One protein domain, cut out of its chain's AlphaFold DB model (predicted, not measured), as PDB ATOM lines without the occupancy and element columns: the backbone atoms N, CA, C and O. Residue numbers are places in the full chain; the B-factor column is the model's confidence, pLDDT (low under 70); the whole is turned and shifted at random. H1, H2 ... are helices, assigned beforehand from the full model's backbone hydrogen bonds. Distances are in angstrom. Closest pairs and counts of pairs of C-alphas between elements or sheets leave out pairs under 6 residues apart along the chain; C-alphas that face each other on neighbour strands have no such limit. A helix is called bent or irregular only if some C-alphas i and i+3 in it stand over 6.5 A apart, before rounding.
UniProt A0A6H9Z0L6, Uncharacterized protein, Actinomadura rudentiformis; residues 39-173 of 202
ATOM      1  N   ALA A  39      17.989  -8.172   1.719       74.50
ATOM      2  CA  ALA A  39      17.418  -7.993   3.056       74.50
ATOM      3  C   ALA A  39      16.414  -9.104   3.423       74.50
ATOM      4  O   ALA A  39      16.458  -9.631   4.534       74.50
ATOM      5  N   ALA A  40      15.550  -9.500   2.483       80.12
ATOM      6  CA  ALA A  40      14.574 -10.569   2.696       80.12
ATOM      7  C   ALA A  40      15.259 -11.932   2.894       80.12
ATOM      8  O   ALA A  40      14.906 -12.680   3.803       80.12
ATOM      9  N   CYS A  41      16.286 -12.236   2.099       86.12
ATOM     10  CA  CYS A  41      17.035 -13.482   2.216       86.12
ATOM     11  C   CYS A  41      17.959 -13.496   3.435       86.12
ATOM     12  O   CYS A  41      18.039 -14.525   4.093       86.12
ATOM     13  N   ALA A  42      18.554 -12.365   3.831       85.69
ATOM     14  CA  ALA A  42      19.240 -12.256   5.119       85.69
ATOM     15  C   ALA A  42      18.281 -12.505   6.299       85.69
ATOM     16  O   ALA A  42      18.638 -13.224   7.230       85.69
ATOM     17  N   GLN A  43      17.043 -11.994   6.244       88.62
ATOM     18  CA  GLN A  43      16.023 -12.289   7.255       88.62
ATOM     19  C   GLN A  43      15.651 -13.780   7.271       88.62
ATOM     20  O   GLN A  43      15.597 -14.373   8.345       88.62
ATOM     21  N   VAL A  44      15.450 -14.412   6.110       89.50
ATOM     22  CA  VAL A  44      15.166 -15.857   6.025       89.50
ATOM     23  C   VAL A  44      16.352 -16.690   6.532       89.50
ATOM     24  O   VAL A  44      16.149 -17.588   7.341       89.50
ATOM     25  N   GLN A  45      17.592 -16.363   6.160       87.75
ATOM     26  CA  GLN A  45      18.815 -16.998   6.682       87.75
ATOM     27  C   GLN A  45      18.948 -16.824   8.208       87.75
ATOM     28  O   GLN A  45      19.352 -17.758   8.909       87.75
ATOM     29  N   GLN A  46      18.566 -15.663   8.751       88.62
ATOM     30  CA  GLN A  46      18.539 -15.414  10.194       88.62
ATOM     31  C   GLN A  46      17.456 -16.248  10.895       88.62
ATOM     32  O   GLN A  46      17.738 -16.872  11.913       88.62
ATOM     33  N   GLN A  47      16.242 -16.325  10.344       90.25
ATOM     34  CA  GLN A  47      15.177 -17.184  10.874       90.25
ATOM     35  C   GLN A  47      15.565 -18.670  10.813       90.25
ATOM     36  O   GLN A  47      15.335 -19.400  11.779       90.25
ATOM     37  N   ILE A  48      16.212 -19.111   9.723       90.19
ATOM     38  CA  ILE A  48      16.776 -20.459   9.609       90.19
ATOM     39  C   ILE A  48      17.773 -20.668  10.753       90.19
ATOM     40  O   ILE A  48      17.511 -21.490  11.626       90.19
ATOM     41  N   SER A  49      18.869 -19.908  10.805       86.19
ATOM     42  CA  SER A  49      19.935 -20.092  11.805       86.19
ATOM     43  C   SER A  49      19.481 -19.925  13.266       86.19
ATOM     44  O   SER A  49      20.047 -20.569  14.144       86.19
ATOM     45  N   ALA A  50      18.420 -19.158  13.531       88.94
ATOM     46  CA  ALA A  50      17.786 -19.026  14.846       88.94
ATOM     47  C   ALA A  50      16.831 -20.186  15.223       88.94
ATOM     48  O   ALA A  50      16.117 -20.086  16.221       88.94
ATOM     49  N   GLY A  51      16.766 -21.262  14.431       85.62
ATOM     50  CA  GLY A  51      15.910 -22.428  14.697       85.62
ATOM     51  C   GLY A  51      14.418 -22.208  14.410       85.62
ATOM     52  O   GLY A  51      13.599 -23.077  14.701       85.62
ATOM     53  N   GLN A  52      14.032 -21.070  13.831       88.56
ATOM     54  CA  GLN A  52      12.627 -20.686  13.665       88.56
ATOM     55  C   GLN A  52      11.963 -21.416  12.488       88.56
ATOM     56  O   GLN A  52      12.634 -21.915  11.579       88.56
ATOM     57  N   ALA A  53      10.629 -21.465  12.493       85.06
ATOM     58  CA  ALA A  53       9.854 -21.858  11.320       85.06
ATOM     59  C   ALA A  53       9.955 -20.766  10.241       85.06
ATOM     60  O   ALA A  53       9.880 -19.577  10.552       85.06
ATOM     61  N   VAL A  54      10.115 -21.164   8.976       87.56
ATOM     62  CA  VAL A  54      10.336 -20.244   7.849       87.56
ATOM     63  C   VAL A  54       9.375 -20.495   6.701       87.56
ATOM     64  O   VAL A  54       8.897 -21.608   6.497       87.56
ATOM     65  N   ASN A  55       9.109 -19.453   5.911       89.31
ATOM     66  CA  ASN A  55       8.340 -19.601   4.684       89.31
ATOM     67  C   ASN A  55       9.174 -20.377   3.649       89.31
ATOM     68  O   ASN A  55      10.125 -19.849   3.073       89.31
ATOM     69  N   VAL A  56       8.792 -21.634   3.413       89.69
ATOM     70  CA  VAL A  56       9.468 -22.570   2.500       89.69
ATOM     71  C   VAL A  56       9.565 -22.022   1.073       89.69
ATOM     72  O   VAL A  56      10.582 -22.219   0.412       89.69
ATOM     73  N   GLY A  57       8.544 -21.297   0.604       89.88
ATOM     74  CA  GLY A  57       8.552 -20.648  -0.710       89.88
ATOM     75  C   GLY A  57       9.600 -19.538  -0.795       89.88
ATOM     76  O   GLY A  57      10.408 -19.530  -1.722       89.88
ATOM     77  N   ALA A  58       9.649 -18.657   0.208       88.81
ATOM     78  CA  ALA A  58      10.652 -17.594   0.289       88.81
ATOM     79  C   ALA A  58      12.080 -18.160   0.393       88.81
ATOM     80  O   ALA A  58      12.969 -17.708  -0.323       88.81
ATOM     81  N   ALA A  59      12.295 -19.197   1.210       89.94
ATOM     82  CA  ALA A  59      13.593 -19.863   1.325       89.94
ATOM     83  C   ALA A  59      14.034 -20.514   0.001       89.94
ATOM     84  O   ALA A  59      15.163 -20.300  -0.442       89.94
ATOM     85  N   LYS A  60      13.135 -21.228  -0.693       90.56
ATOM     86  CA  LYS A  60      13.414 -21.790  -2.028       90.56
ATOM     87  C   LYS A  60      13.688 -20.696  -3.073       90.56
ATOM     88  O   LYS A  60      14.529 -20.899  -3.944       90.56
ATOM     89  N   GLN A  61      13.049 -19.528  -2.978       90.56
ATOM     90  CA  GLN A  61      13.306 -18.395  -3.877       90.56
ATOM     91  C   GLN A  61      14.653 -17.702  -3.590       90.56
ATOM     92  O   GLN A  61      15.373 -17.360  -4.526       90.56
ATOM     93  N   CYS A  62      15.038 -17.555  -2.321       90.50
ATOM     94  CA  CYS A  62      16.358 -17.053  -1.928       90.50
ATOM     95  C   CYS A  62      17.485 -17.963  -2.421       90.50
ATOM     96  O   CYS A  62      18.402 -17.509  -3.101       90.50
ATOM     97  N   ASP A  63      17.352 -19.268  -2.191       89.69
ATOM     98  CA  ASP A  63      18.261 -20.290  -2.704       89.69
ATOM     99  C   ASP A  63      18.395 -20.270  -4.249       89.69
ATOM    100  O   ASP A  63      19.492 -20.469  -4.784       89.69
ATOM    101  N   GLN A  64      17.317 -19.982  -4.988       88.50
ATOM    102  CA  GLN A  64      17.380 -19.789  -6.443       88.50
ATOM    103  C   GLN A  64      18.201 -18.551  -6.835       88.50
ATOM    104  O   GLN A  64      19.072 -18.661  -7.700       88.50
ATOM    105  N   VAL A  65      17.960 -17.398  -6.199       87.19
ATOM    106  CA  VAL A  65      18.666 -16.135  -6.492       87.19
ATOM    107  C   VAL A  65      20.152 -16.227  -6.135       87.19
ATOM    108  O   VAL A  65      21.004 -15.873  -6.949       87.19
ATOM    109  N   GLU A  66      20.473 -16.755  -4.955       86.81
ATOM    110  CA  GLU A  66      21.851 -16.955  -4.489       86.81
ATOM    111  C   GLU A  66      22.633 -17.873  -5.447       86.81
ATOM    112  O   GLU A  66      23.764 -17.579  -5.821       86.81
ATOM    113  N   PHE A  67      22.014 -18.952  -5.936       84.25
ATOM    114  CA  PHE A  67      22.672 -19.882  -6.857       84.25
ATOM    115  C   PHE A  67      22.795 -19.357  -8.292       84.25
ATOM    116  O   PHE A  67      23.706 -19.776  -9.003       84.25
ATOM    117  N   ALA A  68      21.935 -18.431  -8.723       83.44
ATOM    118  CA  ALA A  68      22.118 -17.736  -9.997       83.44
ATOM    119  C   ALA A  68      23.397 -16.875  -9.984       83.44
ATOM    120  O   ALA A  68      24.135 -16.867 -10.970       83.44
ATOM    121  N   ALA A  69      23.704 -16.227  -8.851       82.31
ATOM    122  CA  ALA A  69      24.978 -15.535  -8.653       82.31
ATOM    123  C   ALA A  69      26.158 -16.524  -8.605       82.31
ATOM    124  O   ALA A  69      27.129 -16.352  -9.342       82.31
ATOM    125  N   LEU A  70      26.045 -17.611  -7.830       80.75
ATOM    126  CA  LEU A  70      27.098 -18.632  -7.762       80.75
ATOM    127  C   LEU A  70      27.401 -19.258  -9.127       80.75
ATOM    128  O   LEU A  70      28.563 -19.446  -9.459       80.75
ATOM    129  N   GLU A  71      26.405 -19.574  -9.961       81.50
ATOM    130  CA  GLU A  71      26.685 -20.176 -11.271       81.50
ATOM    131  C   GLU A  71      27.385 -19.196 -12.232       81.50
ATOM    132  O   GLU A  71      28.208 -19.635 -13.036       81.50
ATOM    133  N   LEU A  72      27.157 -17.882 -12.100       81.81
ATOM    134  CA  LEU A  72      27.939 -16.859 -12.805       81.81
ATOM    135  C   LEU A  72      29.408 -16.863 -12.345       81.81
ATOM    136  O   LEU A  72      30.315 -16.851 -13.178       81.81
ATOM    137  N   GLU A  73      29.662 -16.964 -11.036       81.94
ATOM    138  CA  GLU A  73      31.019 -17.110 -10.488       81.94
ATOM    139  C   GLU A  73      31.690 -18.410 -10.957       81.94
ATOM    140  O   GLU A  73      32.854 -18.394 -11.365       81.94
ATOM    141  N   ARG A  74      30.953 -19.532 -10.989       79.38
ATOM    142  CA  ARG A  74      31.457 -20.812 -11.515       79.38
ATOM    143  C   ARG A  74      31.773 -20.724 -13.009       79.38
ATOM    144  O   ARG A  74      32.777 -21.284 -13.443       79.38
ATOM    145  N   GLN A  75      30.965 -20.026 -13.809       81.62
ATOM    146  CA  GLN A  75      31.270 -19.761 -15.222       81.62
ATOM    147  C   GLN A  75      32.531 -18.900 -15.373       81.62
ATOM    148  O   GLN A  75      33.400 -19.242 -16.174       81.62
ATOM    149  N   ALA A  76      32.686 -17.852 -14.558       83.44
ATOM    150  CA  ALA A  76      33.876 -17.007 -14.563       83.44
ATOM    151  C   ALA A  76      35.151 -17.769 -14.146       83.44
ATOM    152  O   ALA A  76      36.193 -17.581 -14.767       83.44
ATOM    153  N   ALA A  77      35.077 -18.659 -13.150       81.44
ATOM    154  CA  ALA A  77      36.191 -19.528 -12.754       81.44
ATOM    155  C   ALA A  77      36.588 -20.495 -13.883       81.44
ATOM    156  O   ALA A  77      37.747 -20.517 -14.297       81.44
ATOM    157  N   ARG A  78      35.613 -21.207 -14.475       81.38
ATOM    158  CA  ARG A  78      35.852 -22.088 -15.635       81.38
ATOM    159  C   ARG A  78      36.486 -21.329 -16.811       81.38
ATOM    160  O   ARG A  78      37.385 -21.859 -17.453       81.38
ATOM    161  N   ALA A  79      36.071 -20.084 -17.064       83.88
ATOM    162  CA  ALA A  79      36.641 -19.231 -18.113       83.88
ATOM    163  C   ALA A  79      38.095 -18.790 -17.839       83.88
ATOM    164  O   ALA A  79      38.826 -18.502 -18.784       83.88
ATOM    165  N   ARG A  80      38.537 -18.773 -16.572       87.69
ATOM    166  CA  ARG A  80      39.945 -18.565 -16.177       87.69
ATOM    167  C   ARG A  80      40.769 -19.862 -16.146       87.69
ATOM    168  O   ARG A  80      41.960 -19.812 -15.862       87.69
ATOM    169  N   GLY A  81      40.158 -21.017 -16.428       81.94
ATOM    170  CA  GLY A  81      40.784 -22.336 -16.266       81.94
ATOM    171  C   GLY A  81      40.878 -22.808 -14.808       81.94
ATOM    172  O   GLY A  81      41.536 -23.807 -14.528       81.94
ATOM    173  N   GLU A  82      40.226 -22.111 -13.878       81.75
ATOM    174  CA  GLU A  82      40.184 -22.465 -12.460       81.75
ATOM    175  C   GLU A  82      39.125 -23.545 -12.194       81.75
ATOM    176  O   GLU A  82      38.074 -23.589 -12.841       81.75
ATOM    177  N   GLN A  83      39.356 -24.385 -11.179       67.12
ATOM    178  CA  GLN A  83      38.282 -25.223 -10.649       67.12
ATOM    179  C   GLN A  83      37.267 -24.330  -9.911       67.12
ATOM    180  O   GLN A  83      37.651 -23.625  -8.975       67.12
ATOM    181  N   PRO A  84      35.978 -24.338 -10.295       68.44
ATOM    182  CA  PRO A  84      34.966 -23.546  -9.611       68.44
ATOM    183  C   PRO A  84      34.742 -24.070  -8.189       68.44
ATOM    184  O   PRO A  84      34.504 -25.264  -7.998       68.44
ATOM    185  N   ALA A  85      34.739 -23.174  -7.199       65.56
ATOM    186  CA  ALA A  85      34.323 -23.520  -5.846       65.56
ATOM    187  C   ALA A  85      32.856 -23.987  -5.860       65.56
ATOM    188  O   ALA A  85      31.946 -23.250  -6.251       65.56
ATOM    189  N   VAL A  86      32.610 -25.233  -5.450       63.50
ATOM    190  CA  VAL A  86      31.257 -25.800  -5.414       63.50
ATOM    191  C   VAL A  86      30.600 -25.468  -4.075       63.50
ATOM    192  O   VAL A  86      30.445 -26.309  -3.194       63.50
ATOM    193  N   LEU A  87      30.249 -24.190  -3.952       67.12
ATOM    194  CA  LEU A  87      29.462 -23.615  -2.864       67.12
ATOM    195  C   LEU A  87      27.982 -23.996  -3.016       67.12
ATOM    196  O   LEU A  87      27.480 -24.077  -4.146       67.12
ATOM    197  N   ASN A  88      27.281 -24.192  -1.897       79.38
ATOM    198  CA  ASN A  88      25.816 -24.157  -1.879       79.38
ATOM    199  C   ASN A  88      25.349 -22.692  -1.758       79.38
ATOM    200  O   ASN A  88      26.158 -21.787  -1.579       79.38
ATOM    201  N   SER A  89      24.042 -22.442  -1.860       87.25
ATOM    202  CA  SER A  89      23.479 -21.148  -1.454       87.25
ATOM    203  C   SER A  89      23.628 -20.970   0.064       87.25
ATOM    204  O   SER A  89      23.484 -21.945   0.802       87.25
ATOM    205  N   ASN A  90      23.858 -19.748   0.554       87.75
ATOM    206  CA  ASN A  90      23.940 -19.454   1.992       87.75
ATOM    207  C   ASN A  90      22.667 -19.917   2.726       87.75
ATOM    208  O   ASN A  90      22.729 -20.463   3.829       87.75
ATOM    209  N   THR A  91      21.509 -19.756   2.077       89.56
ATOM    210  CA  THR A  91      20.217 -20.274   2.536       89.56
ATOM    211  C   THR A  91      20.257 -21.794   2.730       89.56
ATOM    212  O   THR A  91      19.874 -22.277   3.799       89.56
ATOM    213  N   CYS A  92      20.759 -22.565   1.760       90.06
ATOM    214  CA  CYS A  92      20.864 -24.015   1.919       90.06
ATOM    215  C   CYS A  92      22.025 -24.471   2.808       90.06
ATOM    216  O   CYS A  92      21.905 -25.532   3.410       90.06
ATOM    217  N   GLU A  93      23.101 -23.703   2.979       88.44
ATOM    218  CA  GLU A  93      24.124 -24.008   3.992       88.44
ATOM    219  C   GLU A  93      23.550 -23.890   5.409       88.44
ATOM    220  O   GLU A  93      23.752 -24.787   6.227       88.44
ATOM    221  N   ALA A  94      22.732 -22.866   5.676       89.19
ATOM    222  CA  ALA A  94      22.017 -22.725   6.944       89.19
ATOM    223  C   ALA A  94      20.982 -23.850   7.174       89.19
ATOM    224  O   ALA A  94      20.886 -24.384   8.283       89.19
ATOM    225  N   VAL A  95      20.239 -24.261   6.136       90.62
ATOM    226  CA  VAL A  95      19.320 -25.420   6.202       90.62
ATOM    227  C   VAL A  95      20.088 -26.714   6.469       90.62
ATOM    228  O   VAL A  95      19.720 -27.470   7.365       90.62
ATOM    229  N   ASN A  96      21.180 -26.952   5.744       88.50
ATOM    230  CA  ASN A  96      22.007 -28.147   5.879       88.50
ATOM    231  C   ASN A  96      22.679 -28.216   7.265       88.50
ATOM    232  O   ASN A  96      22.786 -29.298   7.841       88.50
ATOM    233  N   ALA A  97      23.063 -27.078   7.856       87.44
ATOM    234  CA  ALA A  97      23.585 -27.021   9.222       87.44
ATOM    235  C   ALA A  97      22.546 -27.478  10.267       87.44
ATOM    236  O   ALA A  97      22.862 -28.319  11.111       87.44
ATOM    237  N   ARG A  98      21.293 -27.000  10.184       88.88
ATOM    238  CA  ARG A  98      20.182 -27.476  11.039       88.88
ATOM    239  C   ARG A  98      19.850 -28.941  10.786       88.88
ATOM    240  O   ARG A  98      19.629 -29.703  11.727       88.88
ATOM    241  N   ALA A  99      19.829 -29.337   9.513       86.56
ATOM    242  CA  ALA A  99      19.560 -30.707   9.113       86.56
ATOM    243  C   ALA A  99      20.575 -31.644   9.775       86.56
ATOM    244  O   ALA A  99      20.160 -32.563  10.468       86.56
ATOM    245  N   ALA A 100      21.877 -31.343   9.696       85.69
ATOM    246  CA  ALA A 100      22.943 -32.134  10.317       85.69
ATOM    247  C   ALA A 100      22.875 -32.211  11.856       85.69
ATOM    248  O   ALA A 100      23.323 -33.200  12.433       85.69
ATOM    249  N   GLN A 101      22.285 -31.217  12.528       86.44
ATOM    250  CA  GLN A 101      22.021 -31.251  13.977       86.44
ATOM    251  C   GLN A 101      20.835 -32.166  14.350       86.44
ATOM    252  O   GLN A 101      20.639 -32.496  15.522       86.44
ATOM    253  N   GLY A 102      20.041 -32.602  13.367       82.19
ATOM    254  CA  GLY A 102      18.833 -33.386  13.599       82.19
ATOM    255  C   GLY A 102      17.725 -32.549  14.234       82.19
ATOM    256  O   GLY A 102      17.077 -33.014  15.170       82.19
ATOM    257  N   ASP A 103      17.523 -31.325  13.751       84.31
ATOM    258  CA  ASP A 103      16.448 -30.425  14.182       84.31
ATOM    259  C   ASP A 103      15.045 -31.040  13.915       84.31
ATOM    260  O   ASP A 103      14.796 -31.567  12.821       84.31
ATOM    261  N   PRO A 104      14.116 -31.059  14.893       78.69
ATOM    262  CA  PRO A 104      12.734 -31.505  14.696       78.69
ATOM    263  C   PRO A 104      11.787 -30.424  14.143       78.69
ATOM    264  O   PRO A 104      10.724 -30.776  13.645       78.69
ATOM    265  N   ALA A 105      12.150 -29.140  14.209       84.88
ATOM    266  CA  ALA A 105      11.362 -28.006  13.716       84.88
ATOM    267  C   ALA A 105      11.778 -27.534  12.307       84.88
ATOM    268  O   ALA A 105      11.233 -26.555  11.791       84.88
ATOM    269  N   LEU A 106      12.749 -28.206  11.678       86.94
ATOM    270  CA  LEU A 106      13.142 -27.944  10.298       86.94
ATOM    271  C   LEU A 106      12.119 -28.539   9.320       86.94
ATOM    272  O   LEU A 106      11.840 -29.736   9.355       86.94
ATOM    273  N   ASP A 107      11.613 -27.705   8.410       90.56
ATOM    274  CA  ASP A 107      10.704 -28.133   7.348       90.56
ATOM    275  C   ASP A 107      11.355 -29.167   6.412       90.56
ATOM    276  O   ASP A 107      12.463 -28.972   5.896       90.56
ATOM    277  N   PHE A 108      10.646 -30.274   6.182       84.88
ATOM    278  CA  PHE A 108      11.171 -31.402   5.420       84.88
ATOM    279  C   PHE A 108      11.307 -31.097   3.925       84.88
ATOM    280  O   PHE A 108      12.287 -31.489   3.292       84.88
ATOM    281  N   ASP A 109      10.363 -30.344   3.368       88.12
ATOM    282  CA  ASP A 109      10.311 -29.969   1.957       88.12
ATOM    283  C   ASP A 109      11.440 -28.995   1.577       88.12
ATOM    284  O   ASP A 109      11.917 -28.987   0.436       88.12
ATOM    285  N   LEU A 110      11.872 -28.165   2.527       90.50
ATOM    286  CA  LEU A 110      13.041 -27.296   2.438       90.50
ATOM    287  C   LEU A 110      14.347 -28.086   2.613       90.50
ATOM    288  O   LEU A 110      15.267 -27.927   1.809       90.50
ATOM    289  N   ALA A 111      14.421 -28.976   3.608       87.62
ATOM    290  CA  ALA A 111      15.594 -29.824   3.833       87.62
ATOM    291  C   ALA A 111      15.872 -30.762   2.643       87.62
ATOM    292  O   ALA A 111      17.013 -30.896   2.200       87.62
ATOM    293  N   PHE A 112      14.829 -31.366   2.071       87.19
ATOM    294  CA  PHE A 112      14.906 -32.220   0.886       87.19
ATOM    295  C   PHE A 112      15.383 -31.444  -0.352       87.19
ATOM    296  O   PHE A 112      16.259 -31.918  -1.077       87.19
ATOM    297  N   HIS A 113      14.876 -30.224  -0.558       90.00
ATOM    298  CA  HIS A 113      15.310 -29.316  -1.628       90.00
ATOM    299  C   HIS A 113      16.800 -28.958  -1.519       90.00
ATOM    300  O   HIS A 113      17.556 -29.138  -2.476       90.00
ATOM    301  N   CYS A 114      17.253 -28.533  -0.338       89.38
ATOM    302  CA  CYS A 114      18.661 -28.208  -0.108       89.38
ATOM    303  C   CYS A 114      19.581 -29.434  -0.210       89.38
ATOM    304  O   CYS A 114      20.670 -29.344  -0.782       89.38
ATOM    305  N   ARG A 115      19.113 -30.615   0.214       83.75
ATOM    306  CA  ARG A 115      19.816 -31.888   0.010       83.75
ATOM    307  C   ARG A 115      19.951 -32.267  -1.466       83.75
ATOM    308  O   ARG A 115      20.986 -32.809  -1.851       83.75
ATOM    309  N   GLN A 116      18.952 -32.009  -2.315       84.38
ATOM    310  CA  GLN A 116      19.087 -32.259  -3.759       84.38
ATOM    311  C   GLN A 116      20.210 -31.409  -4.366       84.38
ATOM    312  O   GLN A 116      20.995 -31.917  -5.169       84.38
ATOM    313  N   ARG A 117      20.339 -30.149  -3.933       82.88
ATOM    314  CA  ARG A 117      21.437 -29.262  -4.340       82.88
ATOM    315  C   ARG A 117      22.790 -29.715  -3.793       82.88
ATOM    316  O   ARG A 117      23.735 -29.809  -4.571       82.88
ATOM    317  N   GLU A 118      22.858 -30.128  -2.527       78.12
ATOM    318  CA  GLU A 118      24.053 -30.745  -1.930       78.12
ATOM    319  C   GLU A 118      24.479 -32.021  -2.687       78.12
ATOM    320  O   GLU A 118      25.664 -32.226  -2.957       78.12
ATOM    321  N   ARG A 119      23.526 -32.871  -3.096       76.00
ATOM    322  CA  ARG A 119      23.795 -34.051  -3.937       76.00
ATOM    323  C   ARG A 119      24.278 -33.676  -5.332       76.00
ATOM    324  O   ARG A 119      25.222 -34.301  -5.803       76.00
ATOM    325  N   PHE A 120      23.667 -32.687  -5.985       75.69
ATOM    326  CA  PHE A 120      24.097 -32.216  -7.305       75.69
ATOM    327  C   PHE A 120      25.533 -31.678  -7.247       75.69
ATOM    328  O   PHE A 120      26.390 -32.152  -7.988       75.69
ATOM    329  N   ALA A 121      25.823 -30.805  -6.278       71.00
ATOM    330  CA  ALA A 121      27.163 -30.320  -5.960       71.00
ATOM    331  C   ALA A 121      28.171 -31.469  -5.759       71.00
ATOM    332  O   ALA A 121      29.208 -31.519  -6.422       71.00
ATOM    333  N   ASN A 122      27.851 -32.440  -4.898       68.50
ATOM    334  CA  ASN A 122      28.723 -33.584  -4.624       68.50
ATOM    335  C   ASN A 122      28.890 -34.536  -5.826       68.50
ATOM    336  O   ASN A 122      29.953 -35.141  -5.977       68.50
ATOM    337  N   ALA A 123      27.888 -34.658  -6.700       65.81
ATOM    338  CA  ALA A 123      27.985 -35.417  -7.945       65.81
ATOM    339  C   ALA A 123      28.860 -34.698  -8.986       65.81
ATOM    340  O   ALA A 123      29.692 -35.340  -9.625       65.81
ATOM    341  N   THR A 124      28.751 -33.370  -9.106       61.38
ATOM    342  CA  THR A 124      29.665 -32.565  -9.931       61.38
ATOM    343  C   THR A 124      31.100 -32.671  -9.412       61.38
ATOM    344  O   THR A 124      31.990 -32.969 -10.202       61.38
ATOM    345  N   ASN A 125      31.329 -32.545  -8.097       57.97
ATOM    346  CA  ASN A 125      32.649 -32.725  -7.470       57.97
ATOM    347  C   ASN A 125      33.277 -34.094  -7.786       57.97
ATOM    348  O   ASN A 125      34.480 -34.184  -8.031       57.97
ATOM    349  N   ALA A 126      32.463 -35.154  -7.809       57.56
ATOM    350  CA  ALA A 126      32.905 -36.500  -8.169       57.56
ATOM    351  C   ALA A 126      33.330 -36.620  -9.645       57.56
ATOM    352  O   ALA A 126      34.244 -37.380  -9.953       57.56
ATOM    353  N   GLN A 127      32.676 -35.884 -10.550       54.28
ATOM    354  CA  GLN A 127      32.971 -35.887 -11.988       54.28
ATOM    355  C   GLN A 127      34.141 -34.965 -12.365       54.28
ATOM    356  O   GLN A 127      34.875 -35.271 -13.299       54.28
ATOM    357  N   THR A 128      34.340 -33.858 -11.644       54.06
ATOM    358  CA  THR A 128      35.450 -32.910 -11.872       54.06
ATOM    359  C   THR A 128      36.730 -33.261 -11.110       54.06
ATOM    360  O   THR A 128      37.749 -32.600 -11.297       54.06
ATOM    361  N   GLY A 129      36.689 -34.266 -10.226       49.78
ATOM    362  CA  GLY A 129      37.799 -34.622  -9.337       49.78
ATOM    363  C   GLY A 129      38.043 -33.623  -8.197       49.78
ATOM    364  O   GLY A 129      39.031 -33.754  -7.481       49.78
ATOM    365  N   ALA A 130      37.155 -32.640  -8.007       49.91
ATOM    366  CA  ALA A 130      37.315 -31.543  -7.048       49.91
ATOM    367  C   ALA A 130      36.990 -31.918  -5.583       49.91
ATOM    368  O   ALA A 130      37.073 -31.079  -4.687       49.91
ATOM    369  N   GLY A 131      36.614 -33.170  -5.302       46.72
ATOM    370  CA  GLY A 131      36.395 -33.635  -3.934       46.72
ATOM    371  C   GLY A 131      36.045 -35.121  -3.824       46.72
ATOM    372  O   GLY A 131      35.770 -35.774  -4.833       46.72
ATOM    373  N   PRO A 132      36.033 -35.682  -2.599       48.03
ATOM    374  CA  PRO A 132      35.686 -37.078  -2.379       48.03
ATOM    375  C   PRO A 132      34.215 -37.323  -2.727       48.03
ATOM    376  O   PRO A 132      33.299 -36.855  -2.045       48.03
ATOM    377  N   ALA A 133      33.996 -38.103  -3.783       54.12
ATOM    378  CA  ALA A 133      32.684 -38.620  -4.131       54.12
ATOM    379  C   ALA A 133      32.065 -39.379  -2.940       54.12
ATOM    380  O   ALA A 133      32.750 -40.169  -2.284       54.12
ATOM    381  N   LYS A 134      30.746 -39.223  -2.745       58.22
ATOM    382  CA  LYS A 134      29.921 -39.959  -1.760       58.22
ATOM    383  C   LYS A 134      30.082 -39.540  -0.282       58.22
ATOM    384  O   LYS A 134      29.978 -40.386   0.602       58.22
ATOM    385  N   LYS A 135      30.246 -38.243   0.020       68.81
ATOM    386  CA  LYS A 135      29.948 -37.746   1.382       68.81
ATOM    387  C   LYS A 135      28.482 -38.031   1.750       68.81
ATOM    388  O   LYS A 135      27.601 -37.871   0.907       68.81
ATOM    389  N   VAL A 136      28.233 -38.400   3.009       75.88
ATOM    390  CA  VAL A 136      26.877 -38.441   3.588       75.88
ATOM    391  C   VAL A 136      26.336 -37.017   3.654       75.88
ATOM    392  O   VAL A 136      27.024 -36.121   4.142       75.88
ATOM    393  N   THR A 137      25.119 -36.817   3.161       80.62
ATOM    394  CA  THR A 137      24.452 -35.511   3.144       80.62
ATOM    395  C   THR A 137      24.008 -35.066   4.530       80.62
ATOM    396  O   THR A 137      23.691 -35.875   5.407       80.62
ATOM    397  N   SER A 138      23.923 -33.750   4.693       80.81
ATOM    398  CA  SER A 138      23.431 -33.057   5.886       80.81
ATOM    399  C   SER A 138      22.180 -33.681   6.528       80.81
ATOM    400  O   SER A 138      22.187 -33.986   7.720       80.81
ATOM    401  N   LEU A 139      21.128 -33.956   5.750       80.94
ATOM    402  CA  LEU A 139      19.888 -34.567   6.249       80.94
ATOM    403  C   LEU A 139      20.099 -35.964   6.855       80.94
ATOM    404  O   LEU A 139      19.447 -36.305   7.841       80.94
ATOM    405  N   CYS A 140      21.014 -36.768   6.310       84.88
ATOM    406  CA  CYS A 140      21.295 -38.106   6.835       84.88
ATOM    407  C   CYS A 140      22.222 -38.077   8.052       84.88
ATOM    408  O   CYS A 140      22.051 -38.888   8.961       84.88
ATOM    409  N   LEU A 141      23.130 -37.099   8.140       84.25
ATOM    410  CA  LEU A 141      23.822 -36.795   9.398       84.25
ATOM    411  C   LEU A 141      22.804 -36.430  10.493       84.25
ATOM    412  O   LEU A 141      22.907 -36.929  11.611       84.25
ATOM    413  N   GLY A 142      21.760 -35.676  10.134       81.94
ATOM    414  CA  GLY A 142      20.606 -35.380  10.983       81.94
ATOM    415  C   GLY A 142      19.813 -36.594  11.437       81.94
ATOM    416  O   GLY A 142      19.574 -36.770  12.629       81.94
ATOM    417  N   ALA A 143      19.422 -37.455  10.495       85.12
ATOM    418  CA  ALA A 143      18.726 -38.704  10.789       85.12
ATOM    419  C   ALA A 143      19.549 -39.587  11.744       85.12
ATOM    420  O   ALA A 143      19.028 -40.085  12.741       85.12
ATOM    421  N   ARG A 144      20.859 -39.710  11.499       85.50
ATOM    422  CA  ARG A 144      21.788 -40.416  12.387       85.50
ATOM    423  C   ARG A 144      21.890 -39.759  13.768       85.50
ATOM    424  O   ARG A 144      21.922 -40.479  14.763       85.50
ATOM    425  N   ALA A 145      21.902 -38.427  13.847       84.94
ATOM    426  CA  ALA A 145      21.899 -37.693  15.113       84.94
ATOM    427  C   ALA A 145      20.607 -37.932  15.916       84.94
ATOM    428  O   ALA A 145      20.694 -38.193  17.112       84.94
ATOM    429  N   LYS A 146      19.433 -37.940  15.266       85.19
ATOM    430  CA  LYS A 146      18.147 -38.305  15.894       85.19
ATOM    431  C   LYS A 146      18.186 -39.727  16.464       85.19
ATOM    432  O   LYS A 146      17.992 -39.905  17.667       85.19
ATOM    433  N   LYS A 147      18.572 -40.725  15.655       86.50
ATOM    434  CA  LYS A 147      18.707 -42.125  16.112       86.50
ATOM    435  C   LYS A 147      19.685 -42.271  17.285       86.50
ATOM    436  O   LYS A 147      19.406 -43.012  18.221       86.50
ATOM    437  N   ALA A 148      20.799 -41.535  17.279       85.88
ATOM    438  CA  ALA A 148      21.778 -41.541  18.370       85.88
ATOM    439  C   ALA A 148      21.248 -40.947  19.693       85.88
ATOM    440  O   ALA A 148      21.792 -41.253  20.751       85.88
ATOM    441  N   ARG A 149      20.181 -40.134  19.650       88.00
ATOM    442  CA  ARG A 149      19.453 -39.624  20.828       88.00
ATOM    443  C   ARG A 149      18.259 -40.506  21.231       88.00
ATOM    444  O   ARG A 149      17.574 -40.185  22.196       88.00
ATOM    445  N   GLY A 150      18.007 -41.606  20.515       87.88
ATOM    446  CA  GLY A 150      16.838 -42.469  20.712       87.88
ATOM    447  C   GLY A 150      15.543 -41.938  20.083       87.88
ATOM    448  O   GLY A 150      14.478 -42.499  20.328       87.88
ATOM    449  N   GLU A 151      15.611 -40.877  19.274       87.19
ATOM    450  CA  GLU A 151      14.461 -40.368  18.523       87.19
ATOM    451  C   GLU A 151      14.156 -41.262  17.314       87.19
ATOM    452  O   GLU A 151      15.061 -41.755  16.632       87.19
ATOM    453  N   THR A 152      12.870 -41.426  17.008       85.75
ATOM    454  CA  THR A 152      12.429 -42.078  15.775       85.75
ATOM    455  C   THR A 152      12.712 -41.200  14.556       85.75
ATOM    456  O   THR A 152      12.602 -39.973  14.589       85.75
ATOM    457  N   VAL A 153      13.061 -41.850  13.448       85.00
ATOM    458  CA  VAL A 153      13.148 -41.243  12.115       85.00
ATOM    459  C   VAL A 153      12.021 -41.835  11.272       85.00
ATOM    460  O   VAL A 153      11.663 -42.998  11.449       85.00
ATOM    461  N   ASP A 154      11.426 -41.040  10.389       84.81
ATOM    462  CA  ASP A 154      10.347 -41.505   9.523       84.81
ATOM    463  C   ASP A 154      10.865 -42.448   8.418       84.81
ATOM    464  O   ASP A 154      11.998 -42.336   7.941       84.81
ATOM    465  N   ALA A 155      10.009 -43.370   7.973       84.38
ATOM    466  CA  ALA A 155      10.386 -44.409   7.015       84.38
ATOM    467  C   ALA A 155      10.805 -43.865   5.630       84.38
ATOM    468  O   ALA A 155      11.547 -44.538   4.906       84.38
ATOM    469  N   PHE A 156      10.371 -42.655   5.249       83.56
ATOM    470  CA  PHE A 156      10.829 -42.018   4.015       83.56
ATOM    471  C   PHE A 156      12.273 -41.529   4.177       83.56
ATOM    472  O   PHE A 156      13.132 -41.896   3.378       83.56
ATOM    473  N   THR A 157      12.589 -40.798   5.248       81.25
ATOM    474  CA  THR A 157      13.965 -40.387   5.562       81.25
ATOM    475  C   THR A 157      14.893 -41.588   5.724       81.25
ATOM    476  O   THR A 157      16.000 -41.561   5.188       81.25
ATOM    477  N   GLU A 158      14.465 -42.666   6.393       83.31
ATOM    478  CA  GLU A 158      15.282 -43.880   6.530       83.31
ATOM    479  C   GLU A 158      15.600 -44.526   5.174       83.31
ATOM    480  O   GLU A 158      16.775 -44.706   4.838       83.31
ATOM    481  N   SER A 159      14.578 -44.818   4.362       82.31
ATOM    482  CA  SER A 159      14.765 -45.422   3.034       82.31
ATOM    483  C   SER A 159      15.550 -44.517   2.075       82.31
ATOM    484  O   SER A 159      16.337 -45.007   1.262       82.31
ATOM    485  N   PHE A 160      15.426 -43.194   2.214       78.31
ATOM    486  CA  PHE A 160      16.156 -42.210   1.414       78.31
ATOM    487  C   PHE A 160      17.579 -41.907   1.944       78.31
ATOM    488  O   PHE A 160      18.366 -41.258   1.246       78.31
ATOM    489  N   CYS A 161      17.952 -42.378   3.141       84.44
ATOM    490  CA  CYS A 161      19.300 -42.238   3.718       84.44
ATOM    491  C   CYS A 161      20.143 -43.518   3.691       84.44
ATOM    492  O   CYS A 161      21.353 -43.418   3.471       84.44
ATOM    493  N   GLY A 162      19.537 -44.703   3.822       80.31
ATOM    494  CA  GLY A 162      20.252 -45.989   3.836       80.31
ATOM    495  C   GLY A 162      21.320 -46.173   2.734       80.31
ATOM    496  O   GLY A 162      22.422 -46.622   3.050       80.31
ATOM    497  N   PRO A 163      21.079 -45.769   1.465       80.19
ATOM    498  CA  PRO A 163      22.089 -45.860   0.405       80.19
ATOM    499  C   PRO A 163      23.351 -45.005   0.628       80.19
ATOM    500  O   PRO A 163      24.427 -45.382   0.167       80.19
ATOM    501  N   GLU A 164      23.252 -43.868   1.325       76.94
ATOM    502  CA  GLU A 164      24.418 -43.039   1.674       76.94
ATOM    503  C   GLU A 164      25.174 -43.604   2.875       76.94
ATOM    504  O   GLU A 164      26.403 -43.645   2.857       76.94
ATOM    505  N   GLU A 165      24.455 -44.084   3.893       75.88
ATOM    506  CA  GLU A 165      25.063 -44.708   5.073       75.88
ATOM    507  C   GLU A 165      25.848 -45.974   4.680       75.88
ATOM    508  O   GLU A 165      26.997 -46.144   5.093       75.88
ATOM    509  N   ALA A 166      25.289 -46.802   3.788       74.56
ATOM    510  CA  ALA A 166      25.973 -47.963   3.218       74.56
ATOM    511  C   ALA A 166      27.206 -47.580   2.371       74.56
ATOM    512  O   ALA A 166      28.264 -48.203   2.495       74.56
ATOM    513  N   ALA A 167      27.102 -46.538   1.537       71.62
ATOM    514  CA  ALA A 167      28.219 -46.069   0.713       71.62
ATOM    515  C   ALA A 167      29.386 -45.517   1.554       71.62
ATOM    516  O   ALA A 167      30.549 -45.757   1.218       71.62
ATOM    517  N   ALA A 168      29.090 -44.822   2.654       69.88
ATOM    518  CA  ALA A 168      30.093 -44.302   3.577       69.88
ATOM    519  C   ALA A 168      30.745 -45.410   4.423       69.88
ATOM    520  O   ALA A 168      31.964 -45.410   4.598       69.88
ATOM    521  N   ALA A 169      29.969 -46.398   4.885       69.56
ATOM    522  CA  ALA A 169      30.506 -47.565   5.587       69.56
ATOM    523  C   ALA A 169      31.510 -48.347   4.714       69.56
ATOM    524  O   ALA A 169      32.579 -48.726   5.191       69.56
ATOM    525  N   ALA A 170      31.219 -48.503   3.416       65.19
ATOM    526  CA  ALA A 170      32.122 -49.142   2.455       65.19
ATOM    527  C   ALA A 170      33.443 -48.370   2.231       65.19
ATOM    528  O   ALA A 170      34.476 -48.980   1.956       65.19
ATOM    529  N   GLN A 171      33.446 -47.038   2.368       62.72
ATOM    530  CA  GLN A 171      34.679 -46.236   2.312       62.72
ATOM    531  C   GLN A 171      35.528 -46.382   3.586       62.72
ATOM    532  O   GLN A 171      36.758 -46.372   3.511       62.72
ATOM    533  N   GLN A 172      34.897 -46.567   4.750       57.06
ATOM    534  CA  GLN A 172      35.612 -46.805   6.008       57.06
ATOM    535  C   GLN A 172      36.274 -48.189   6.038       57.06
ATOM    536  O   GLN A 172      37.448 -48.285   6.387       57.06
ATOM    537  N   THR A 173      35.584 -49.248   5.598       54.22
ATOM    538  CA  THR A 173      36.185 -50.593   5.507       54.22
ATOM    539  C   THR A 173      37.264 -50.685   4.428       54.22
ATOM    540  O   THR A 173      38.304 -51.297   4.665       54.22
TER     541      THR A 173
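What this domain is: This is residues 39 to 173 of the 202 residues of an uncharacterized protein of Actinomadura rudentiformis (UniProt A0A6H9Z0L6). Three short helices, H1, H3 and H5, stand side by side in a row, and three longer ones, H2, H4 and H6, make a second row, each meeting the short helix before it at a wide angle. The longer helices touch the short row with their earlier parts, and their later parts run on away from it, H4 and H6 being apart. The 135 printed residues hold six named helices, H1 to H6 in chain order, no named strand: all helix. The whole is compact, with a radius of gyration of the C-alphas of 15.7 A, and flat, spanning 49 by 43 by 19 A.

Where its parts are: H1, residues 39 to 49, begins at C-alpha 39 (17.418, -7.993, 3.056). H2, residues 56 to 79, is 34.3 A long. H3 is residues 90 to 101. H4, residues 108 to 128, is 29.8 A long. H5 is residues 138 to 148. H6, residues 155 to 173, is 26.6 A long and ends at C-alpha 173 (36.185, -50.593, 5.507); it is irregular, with C-alphas 160 and 163 7.0 A apart, and has a kink of 35 degrees near residue 162.

How they stand to each other: The hub H3 touches H1, H2, H4 and H5. Closest C-alphas are Gln 45 and Thr 91 for H1 and H3, 5.5 A, and Ala 100 and Gly 142 for H3 and H5, 4.1 A. Both pairs run the same way at shallow tilts, 9 and 18 degrees. H4 stands about perpendicular to H3, at 76 degrees, and H6 touches H5 at 87 degrees, Cys 140 to Cys 161 being closest by C-alphas, 5.5 A. Every O i to N i+4 pair is within hydrogen-bond range in H1 to H5; in H6, 13 of 15 are.

The domain as a whole: C-alphas of Arg 80 and Gly 150 are farthest apart, 49.7 A. The printed part has no cut, and its five links are short. The pLDDT is under 70 in residues 83 to 87, 122 to 135 and 168 to 173.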